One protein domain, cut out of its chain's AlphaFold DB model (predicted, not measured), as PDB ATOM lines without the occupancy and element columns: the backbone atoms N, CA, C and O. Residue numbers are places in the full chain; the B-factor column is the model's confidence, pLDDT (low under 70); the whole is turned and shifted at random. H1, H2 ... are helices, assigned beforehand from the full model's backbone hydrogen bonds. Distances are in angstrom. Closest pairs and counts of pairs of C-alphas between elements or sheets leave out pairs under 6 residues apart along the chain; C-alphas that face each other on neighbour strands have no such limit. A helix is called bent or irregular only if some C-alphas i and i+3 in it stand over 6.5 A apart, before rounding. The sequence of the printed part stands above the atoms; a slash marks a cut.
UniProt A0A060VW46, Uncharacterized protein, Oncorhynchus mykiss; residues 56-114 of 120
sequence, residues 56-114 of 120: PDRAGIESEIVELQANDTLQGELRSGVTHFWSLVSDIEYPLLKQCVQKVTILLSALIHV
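Overview. This is residues 56 to 114 of the 120 residues of an uncharacterized protein of Oncorhynchus mykiss (UniProt A0A060VW46). Four helices make an open, flat frame: H1 is its spine, and H2 and H4 each stand at about a right angle to H1, H2 by the last residues of H1 and the much longer H4 starting beside residues 60 to 65. Short H3 folds back on H2, the link after it returns to H1, and residues 103 to 114 of H4 stick out as a free arm. The printed part has 59 residues with four named helices, in the order H1, H2, H3, H4, and no named strand; its class is all helix, with 48 residues in the helices. The whole is only just loose, close to compact, with a radius of gyration of the C-alphas of 12.5 A, and spans 37 by 31 by 15 A.

Arrangement. H1, residues 58 to 69, and H2, residues 72 to 80, are close but not clearly touching, about perpendicular at 80 degrees; their closest C-alphas, of Gln 69 and Gln 75, are 7.4 A apart. H2 touches H3, residues 82 to 88, at a steep tilt of 45 degrees, opposite ways, with the C-alphas of Leu 78 and Phe 85 closest at 5.4 A. H4, residues 95 to 114, touches H1 about perpendicular at 86 degrees, with residues 96 to 97 of H4 and 60 to 65 of H1 alone; the closest C-alphas, of Ile 61 and Leu 96, are 5.6 A apart. H3 and H4 are close but not clearly touching, opposite ways at a tilt of 36 degrees, only just steep; the C-alphas of Trp 86 and Lys 98 are closest, at 7.9 A. H1 and H3 are apart, as are H2 and H4. In H1, H3 and H4 every O i to N i+4 pair is within hydrogen-bond range; in H2 2 of 5 are, beside 5 of 6 O i to N i+3 pairs.

Along the chain. H1 begins at C-alpha 58, (191.861, 179.580, 192.114), and measures 16.5 A from first to last C-alpha. H2 measures 14.2 A from C-alpha 72, (211.865, 170.818, 200.832), to C-alpha 80; it is neither bent nor irregular, but only just: C-alphas 76 and 79 are 6.2 A apart. H3 measures 10.1 A. H4 measures 28.9 A and ends at C-alpha 114, (205.577, 183.144, 165.883).

Size, cuts and confidence. The two C-alphas farthest apart, of Asp 72 and Val 114, are 37.6 A apart. Residues 79 to 84, of which 82 to 84 belong to H3, also stand free. The links from H1 to H2 and from H2 to H3 are tight, and that from H3 to H4 is short, with 6 residues. The printed part has no cut. Its mean pLDDT is 79.1, and residues 108 to 114 are under 70.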
ATOM      1  N   PRO A  56     190.172 177.910 186.492       74.25
ATOM      2  CA  PRO A  56     189.013 178.507 187.151       74.25
ATOM      3  C   PRO A  56     188.948 178.199 188.657       74.25
ATOM      4  O   PRO A  56     188.316 178.953 189.395       74.25
ATOM      5  N   ASP A  57     189.610 177.134 189.128       82.12
ATOM      6  CA  ASP A  57     189.733 176.826 190.556       82.12
ATOM      7  C   ASP A  57     190.973 177.490 191.167       82.12
ATOM      8  O   ASP A  57     192.048 176.902 191.317       82.12
ATOM      9  N   ARG A  58     190.803 178.767 191.513       74.56
ATOM     10  CA  ARG A  58     191.861 179.580 192.114       74.56
ATOM     11  C   ARG A  58     192.259 179.094 193.513       74.56
ATOM     12  O   ARG A  58     193.434 179.136 193.855       74.56
ATOM     13  N   ALA A  59     191.301 178.680 194.336       79.81
ATOM     14  CA  ALA A  59     191.611 178.269 195.703       79.81
ATOM     15  C   ALA A  59     192.415 176.960 195.708       79.81
ATOM     16  O   ALA A  59     193.389 176.847 196.451       79.81
ATOM     17  N   GLY A  60     192.055 176.019 194.827       83.75
ATOM     18  CA  GLY A  60     192.793 174.771 194.656       83.75
ATOM     19  C   GLY A  60     194.242 175.006 194.229       83.75
ATOM     20  O   GLY A  60     195.159 174.481 194.855       83.75
ATOM     21  N   ILE A  61     194.478 175.859 193.227       81.81
ATOM     22  CA  ILE A  61     195.850 176.103 192.759       81.81
ATOM     23  C   ILE A  61     196.698 176.882 193.773       81.81
ATOM     24  O   ILE A  61     197.890 176.615 193.894       81.81
ATOM     25  N   GLU A  62     196.113 177.816 194.528       77.56
ATOM     26  CA  GLU A  62     196.831 178.492 195.615       77.56
ATOM     27  C   GLU A  62     197.226 177.501 196.721       77.56
ATOM     28  O   GLU A  62     198.352 177.578 197.211       77.56
ATOM     29  N   SER A  63     196.356 176.538 197.054       83.94
ATOM     30  CA  SER A  63     196.680 175.452 197.992       83.94
ATOM     31  C   SER A  63     197.852 174.614 197.489       83.94
ATOM     32  O   SER A  63     198.853 174.476 198.189       83.94
ATOM     33  N   GLU A  64     197.780 174.136 196.243       87.56
ATOM     34  CA  GLU A  64     198.846 173.329 195.645       87.56
ATOM     35  C   GLU A  64     200.181 174.101 195.573       87.56
ATOM     36  O   GLU A  64     201.242 173.515 195.777       87.56
ATOM     37  N   ILE A  65     200.160 175.421 195.325       81.44
ATOM     38  CA  ILE A  65     201.369 176.265 195.333       81.44
ATOM     39  C   ILE A  65     201.985 176.313 196.730       81.44
ATOM     40  O   ILE A  65     203.201 176.169 196.857       81.44
ATOM     41  N   VAL A  66     201.174 176.504 197.771       81.50
ATOM     42  CA  VAL A  66     201.653 176.538 199.160       81.50
ATOM     43  C   VAL A  66     202.224 175.179 199.568       81.50
ATOM     44  O   VAL A  66     203.303 175.118 200.158       81.50
ATOM     45  N   GLU A  67     201.550 174.088 199.212       86.38
ATOM     46  CA  GLU A  67     202.013 172.723 199.481       86.38
ATOM     47  C   GLU A  67     203.319 172.405 198.748       86.38
ATOM     48  O   GLU A  67     204.241 171.835 199.332       86.38
ATOM     49  N   LEU A  68     203.437 172.818 197.483       84.25
ATOM     50  CA  LEU A  68     204.663 172.675 196.703       84.25
ATOM     51  C   LEU A  68     205.805 173.478 197.335       84.25
ATOM     52  O   LEU A  68     206.919 172.972 197.456       84.25
ATOM     53  N   GLN A  69     205.531 174.709 197.777       77.94
ATOM     54  CA  GLN A  69     206.498 175.569 198.463       77.94
ATOM     55  C   GLN A  69     206.962 174.997 199.803       77.94
ATOM     56  O   GLN A  69     208.110 175.220 200.172       77.94
ATOM     57  N   ALA A  70     206.120 174.234 200.499       82.19
ATOM     58  CA  ALA A  70     206.480 173.541 201.732       82.19
ATOM     59  C   ALA A  70     207.270 172.232 201.500       82.19
ATOM     60  O   ALA A  70     207.731 171.618 202.463       82.19
ATOM     61  N   ASN A  71     207.434 171.782 200.250       83.62
ATOM     62  CA  ASN A  71     208.127 170.537 199.928       83.62
ATOM     63  C   ASN A  71     209.639 170.757 199.723       83.62
ATOM     64  O   ASN A  71     210.117 170.983 198.606       83.62
ATOM     65  N   ASP A  72     210.404 170.629 200.809       80.75
ATOM     66  CA  ASP A  72     211.865 170.818 200.832       80.75
ATOM     67  C   ASP A  72     212.630 169.894 199.866       80.75
ATOM     68  O   ASP A  72     213.698 170.250 199.358       80.75
ATOM     69  N   THR A  73     212.084 168.708 199.572       83.56
ATOM     70  CA  THR A  73     212.710 167.750 198.647       83.56
ATOM     71  C   THR A  73     212.648 168.280 197.219       83.56
ATOM     72  O   THR A  73     213.663 168.342 196.525       83.56
ATOM     73  N   LEU A  74     211.470 168.742 196.792       82.06
ATOM     74  CA  LEU A  74     211.275 169.335 195.469       82.06
ATOM     75  C   LEU A  74     212.009 170.678 195.327       82.06
ATOM     76  O   LEU A  74     212.492 170.997 194.238       82.06
ATOM     77  N   GLN A  75     212.174 171.437 196.415       74.50
ATOM     78  CA  GLN A  75     213.012 172.641 196.410       74.50
ATOM     79  C   GLN A  75     214.467 172.352 196.024       74.50
ATOM     80  O   GLN A  75     215.066 173.115 195.255       74.50
ATOM     81  N   GLY A  76     215.037 171.255 196.531       75.12
ATOM     82  CA  GLY A  76     216.401 170.835 196.204       75.12
ATOM     83  C   GLY A  76     216.602 170.585 194.707       75.12
ATOM     84  O   GLY A  76     217.628 170.978 194.143       75.12
ATOM     85  N   GLU A  77     215.585 170.029 194.050       81.75
ATOM     86  CA  GLU A  77     215.615 169.634 192.638       81.75
ATOM     87  C   GLU A  77     215.517 170.804 191.652       81.75
ATOM     88  O   GLU A  77     215.917 170.670 190.492       81.75
ATOM     89  N   LEU A  78     215.066 171.987 192.090       72.31
ATOM     90  CA  LEU A  78     215.040 173.169 191.220       72.31
ATOM     91  C   LEU A  78     216.451 173.569 190.754       72.31
ATOM     92  O   LEU A  78     216.617 174.103 189.656       72.31
ATOM     93  N   ARG A  79     217.484 173.258 191.552       70.19
ATOM     94  CA  ARG A  79     218.896 173.506 191.211       70.19
ATOM     95  C   ARG A  79     219.353 172.715 189.983       70.19
ATOM     96  O   ARG A  79     220.249 173.169 189.276       70.19
ATOM     97  N   SER A  80     218.718 171.575 189.721       74.00
ATOM     98  CA  SER A  80     218.985 170.698 188.576       74.00
ATOM     99  C   SER A  80     218.355 171.221 187.274       74.00
ATOM    100  O   SER A  80     218.701 170.760 186.188       74.00
ATOM    101  N   GLY A  81     217.459 172.209 187.366       73.81
ATOM    102  CA  GLY A  81     216.848 172.898 186.232       73.81
ATOM    103  C   GLY A  81     215.321 172.810 186.209       73.81
ATOM    104  O   GLY A  81     214.720 171.812 186.596       73.81
ATOM    105  N   VAL A  82     214.682 173.862 185.687       75.19
ATOM    106  CA  VAL A  82     213.216 174.053 185.696       75.19
ATOM    107  C   VAL A  82     212.464 172.932 184.971       75.19
ATOM    108  O   VAL A  82     211.442 172.456 185.452       75.19
ATOM    109  N   THR A  83     212.960 172.480 183.817       75.69
ATOM    110  CA  THR A  83     212.306 171.409 183.046       75.69
ATOM    111  C   THR A  83     212.364 170.067 183.775       75.69
ATOM    112  O   THR A  83     211.381 169.334 183.783       75.69
ATOM    113  N   HIS A  84     213.496 169.770 184.417       80.56
ATOM    114  CA  HIS A  84     213.665 168.564 185.224       80.56
ATOM    115  C   HIS A  84     212.775 168.612 186.469       80.56
ATOM    116  O   HIS A  84     212.035 167.668 186.725       80.56
ATOM    117  N   PHE A  85     212.751 169.746 187.170       85.00
ATOM    118  CA  PHE A  85     211.862 169.979 188.304       85.00
ATOM    119  C   PHE A  85     210.399 169.649 187.971       85.00
ATOM    120  O   PHE A  85     209.789 168.809 188.626       85.00
ATOM    121  N   TRP A  86     209.852 170.219 186.890       84.75
ATOM    122  CA  TRP A  86     208.464 169.952 186.498       84.75
ATOM    123  C   TRP A  86     208.227 168.518 186.007       84.75
ATOM    124  O   TRP A  86     207.079 168.086 185.962       84.75
ATOM    125  N   SER A  87     209.269 167.758 185.659       85.06
ATOM    126  CA  SER A  87     209.130 166.321 185.379       85.06
ATOM    127  C   SER A  87     208.995 165.473 186.649       85.06
ATOM    128  O   SER A  87     208.417 164.393 186.587       85.06
ATOM    129  N   LEU A  88     209.475 165.977 187.792       87.25
ATOM    130  CA  LEU A  88     209.422 165.299 189.090       87.25
ATOM    131  C   LEU A  88     208.166 165.633 189.899       87.25
ATOM    132  O   LEU A  88     207.736 164.828 190.717       87.25
ATOM    133  N   VAL A  89     207.573 166.809 189.677       86.50
ATOM    134  CA  VAL A  89     206.294 167.180 190.296       86.50
ATOM    135  C   VAL A  89     205.213 166.193 189.842       86.50
ATOM    136  O   VAL A  89     204.995 166.023 188.641       86.50
ATOM    137  N   SER A  90     204.546 165.542 190.793       88.44
ATOM    138  CA  SER A  90     203.514 164.536 190.530       88.44
ATOM    139  C   SER A  90     202.242 165.159 189.952       88.44
ATOM    140  O   SER A  90     201.707 166.122 190.497       88.44
ATOM    141  N   ASP A  91     201.718 164.563 188.879       89.44
ATOM    142  CA  ASP A  91     200.435 164.962 188.282       89.44
ATOM    143  C   ASP A  91     199.231 164.579 189.168       89.44
ATOM    144  O   ASP A  91     198.133 165.088 188.964       89.44
ATOM    145  N   ILE A  92     199.431 163.673 190.133       89.81
ATOM    146  CA  ILE A  92     198.391 163.216 191.067       89.81
ATOM    147  C   ILE A  92     198.319 164.139 192.286       89.81
ATOM    148  O   ILE A  92     197.227 164.412 192.774       89.81
ATOM    149  N   GLU A  93     199.470 164.607 192.772       87.25
ATOM    150  CA  GLU A  93     199.555 165.462 193.966       87.25
ATOM    151  C   GLU A  93     199.336 166.942 193.627       87.25
ATOM    152  O   GLU A  93     198.776 167.667 194.440       87.25
ATOM    153  N   TYR A  94     199.728 167.380 192.422       89.25
ATOM    154  CA  TYR A  94     199.621 168.777 191.978       89.25
ATOM    155  C   TYR A  94     198.906 168.913 190.615       89.25
ATOM    156  O   TYR A  94     199.483 169.450 189.654       89.25
ATOM    157  N   PRO A  95     197.678 168.377 190.464       89.50
ATOM    158  CA  PRO A  95     196.986 168.308 189.178       89.50
ATOM    159  C   PRO A  95     196.682 169.686 188.571       89.50
ATOM    160  O   PRO A  95     196.823 169.862 187.354       89.50
ATOM    161  N   LEU A  96     196.286 170.678 189.378       87.25
ATOM    162  CA  LEU A  96     195.938 172.013 188.879       87.25
ATOM    163  C   LEU A  96     197.193 172.779 188.445       87.25
ATOM    164  O   LEU A  96     197.228 173.372 187.361       87.25
ATOM    165  N   LEU A  97     198.253 172.709 189.248       83.75
ATOM    166  CA  LEU A  97     199.556 173.303 188.962       83.75
ATOM    167  C   LEU A  97     200.161 172.725 187.684       83.75
ATOM    168  O   LEU A  97     200.621 173.478 186.819       83.75
ATOM    169  N   LYS A  98     200.099 171.402 187.508       87.00
ATOM    170  CA  LYS A  98     200.585 170.742 186.292       87.00
ATOM    171  C   LYS A  98     199.823 171.155 185.053       87.00
ATOM    172  O   LYS A  98     200.441 171.478 184.033       87.00
ATOM    173  N   GLN A  99     198.500 171.218 185.145       85.88
ATOM    174  CA  GLN A  99     197.680 171.694 184.040       85.88
ATOM    175  C   GLN A  99     198.030 173.146 183.668       85.88
ATOM    176  O   GLN A  99     198.143 173.476 182.483       85.88
ATOM    177  N   CYS A 100     198.267 174.012 184.655       81.31
ATOM    178  CA  CYS A 100     198.713 175.386 184.426       81.31
ATOM    179  C   CYS A 100     200.080 175.457 183.735       81.31
ATOM    180  O   CYS A 100     200.217 176.160 182.732       81.31
ATOM    181  N   VAL A 101     201.076 174.707 184.213       81.44
ATOM    182  CA  VAL A 101     202.419 174.663 183.612       81.44
ATOM    183  C   VAL A 101     202.357 174.199 182.157       81.44
ATOM    184  O   VAL A 101     202.999 174.798 181.292       81.44
ATOM    185  N   GLN A 102     201.548 173.182 181.856       81.88
ATOM    186  CA  GLN A 102     201.343 172.706 180.487       81.88
ATOM    187  C   GLN A 102     200.730 173.790 179.593       81.88
ATOM    188  O   GLN A 102     201.265 174.064 178.517       81.88
ATOM    189  N   LYS A 103     199.658 174.459 180.043       80.88
ATOM    190  CA  LYS A 103     199.020 175.548 179.284       80.88
ATOM    191  C   LYS A 103     199.995 176.689 178.997       80.88
ATOM    192  O   LYS A 103     200.070 177.151 177.861       80.88
ATOM    193  N   VAL A 104     200.784 177.110 179.987       75.00
ATOM    194  CA  VAL A 104     201.801 178.158 179.796       75.00
ATOM    195  C   VAL A 104     202.895 177.709 178.839       75.00
ATOM    196  O   VAL A 104     203.297 178.478 177.972       75.00
ATOM    197  N   THR A 105     203.355 176.465 178.953       74.25
ATOM    198  CA  THR A 105     204.387 175.916 178.064       74.25
ATOM    199  C   THR A 105     203.910 175.892 176.610       74.25
ATOM    200  O   THR A 105     204.666 176.274 175.718       74.25
ATOM    201  N   ILE A 106     202.651 175.512 176.369       76.88
ATOM    202  CA  ILE A 106     202.018 175.538 175.041       76.88
ATOM    203  C   ILE A 106     201.871 176.975 174.525       76.88
ATOM    204  O   ILE A 106     202.165 177.247 173.365       76.88
ATOM    205  N   LEU A 107     201.445 177.912 175.375       70.50
ATOM    206  CA  LEU A 107     201.339 179.318 174.986       70.50
ATOM    207  C   LEU A 107     202.711 179.877 174.604       70.50
ATOM    208  O   LEU A 107     202.869 180.411 173.513       70.50
ATOM    209  N   LEU A 108     203.729 179.692 175.446       67.50
ATOM    210  CA  LEU A 108     205.089 180.157 175.174       67.50
ATOM    211  C   LEU A 108     205.687 179.512 173.927       67.50
ATOM    212  O   LEU A 108     206.348 180.201 173.154       67.50
ATOM    213  N   SER A 109     205.464 178.214 173.707       69.94
ATOM    214  CA  SER A 109     205.949 177.553 172.497       69.94
ATOM    215  C   SER A 109     205.281 178.140 171.253       69.94
ATOM    216  O   SER A 109     205.991 178.436 170.293       69.94
ATOM    217  N   ALA A 110     203.977 178.427 171.293       69.31
ATOM    218  CA  ALA A 110     203.282 179.135 170.221       69.31
ATOM    219  C   ALA A 110     203.848 180.551 170.003       69.31
ATOM    220  O   ALA A 110     204.108 180.939 168.865       69.31
ATOM    221  N   LEU A 111     204.137 181.298 171.076       61.31
ATOM    222  CA  LEU A 111     204.744 182.633 170.986       61.31
ATOM    223  C   LEU A 111     206.163 182.609 170.397       61.31
ATOM    224  O   LEU A 111     206.543 183.504 169.642       61.31
ATOM    225  N   ILE A 112     206.956 181.582 170.712       61.22
ATOM    226  CA  ILE A 112     208.304 181.399 170.160       61.22
ATOM    227  C   ILE A 112     208.238 180.974 168.686       61.22
ATOM    228  O   ILE A 112     209.029 181.467 167.882       61.22
ATOM    229  N   HIS A 113     207.281 180.125 168.303       55.09
ATOM    230  CA  HIS A 113     207.091 179.730 166.903       55.09
ATOM    231  C   HIS A 113     206.627 180.898 166.026       55.09
ATOM    232  O   HIS A 113     207.031 180.970 164.872       55.09
ATOM    233  N   VAL A 114     205.888 181.873 166.571       50.53
ATOM    234  CA  VAL A 114     205.577 183.144 165.883       50.53
ATOM    235  C   VAL A 114     206.829 184.015 165.665       50.53
ATOM    236  O   VAL A 114     206.852 184.847 164.762       50.53
TER     237      VAL A 114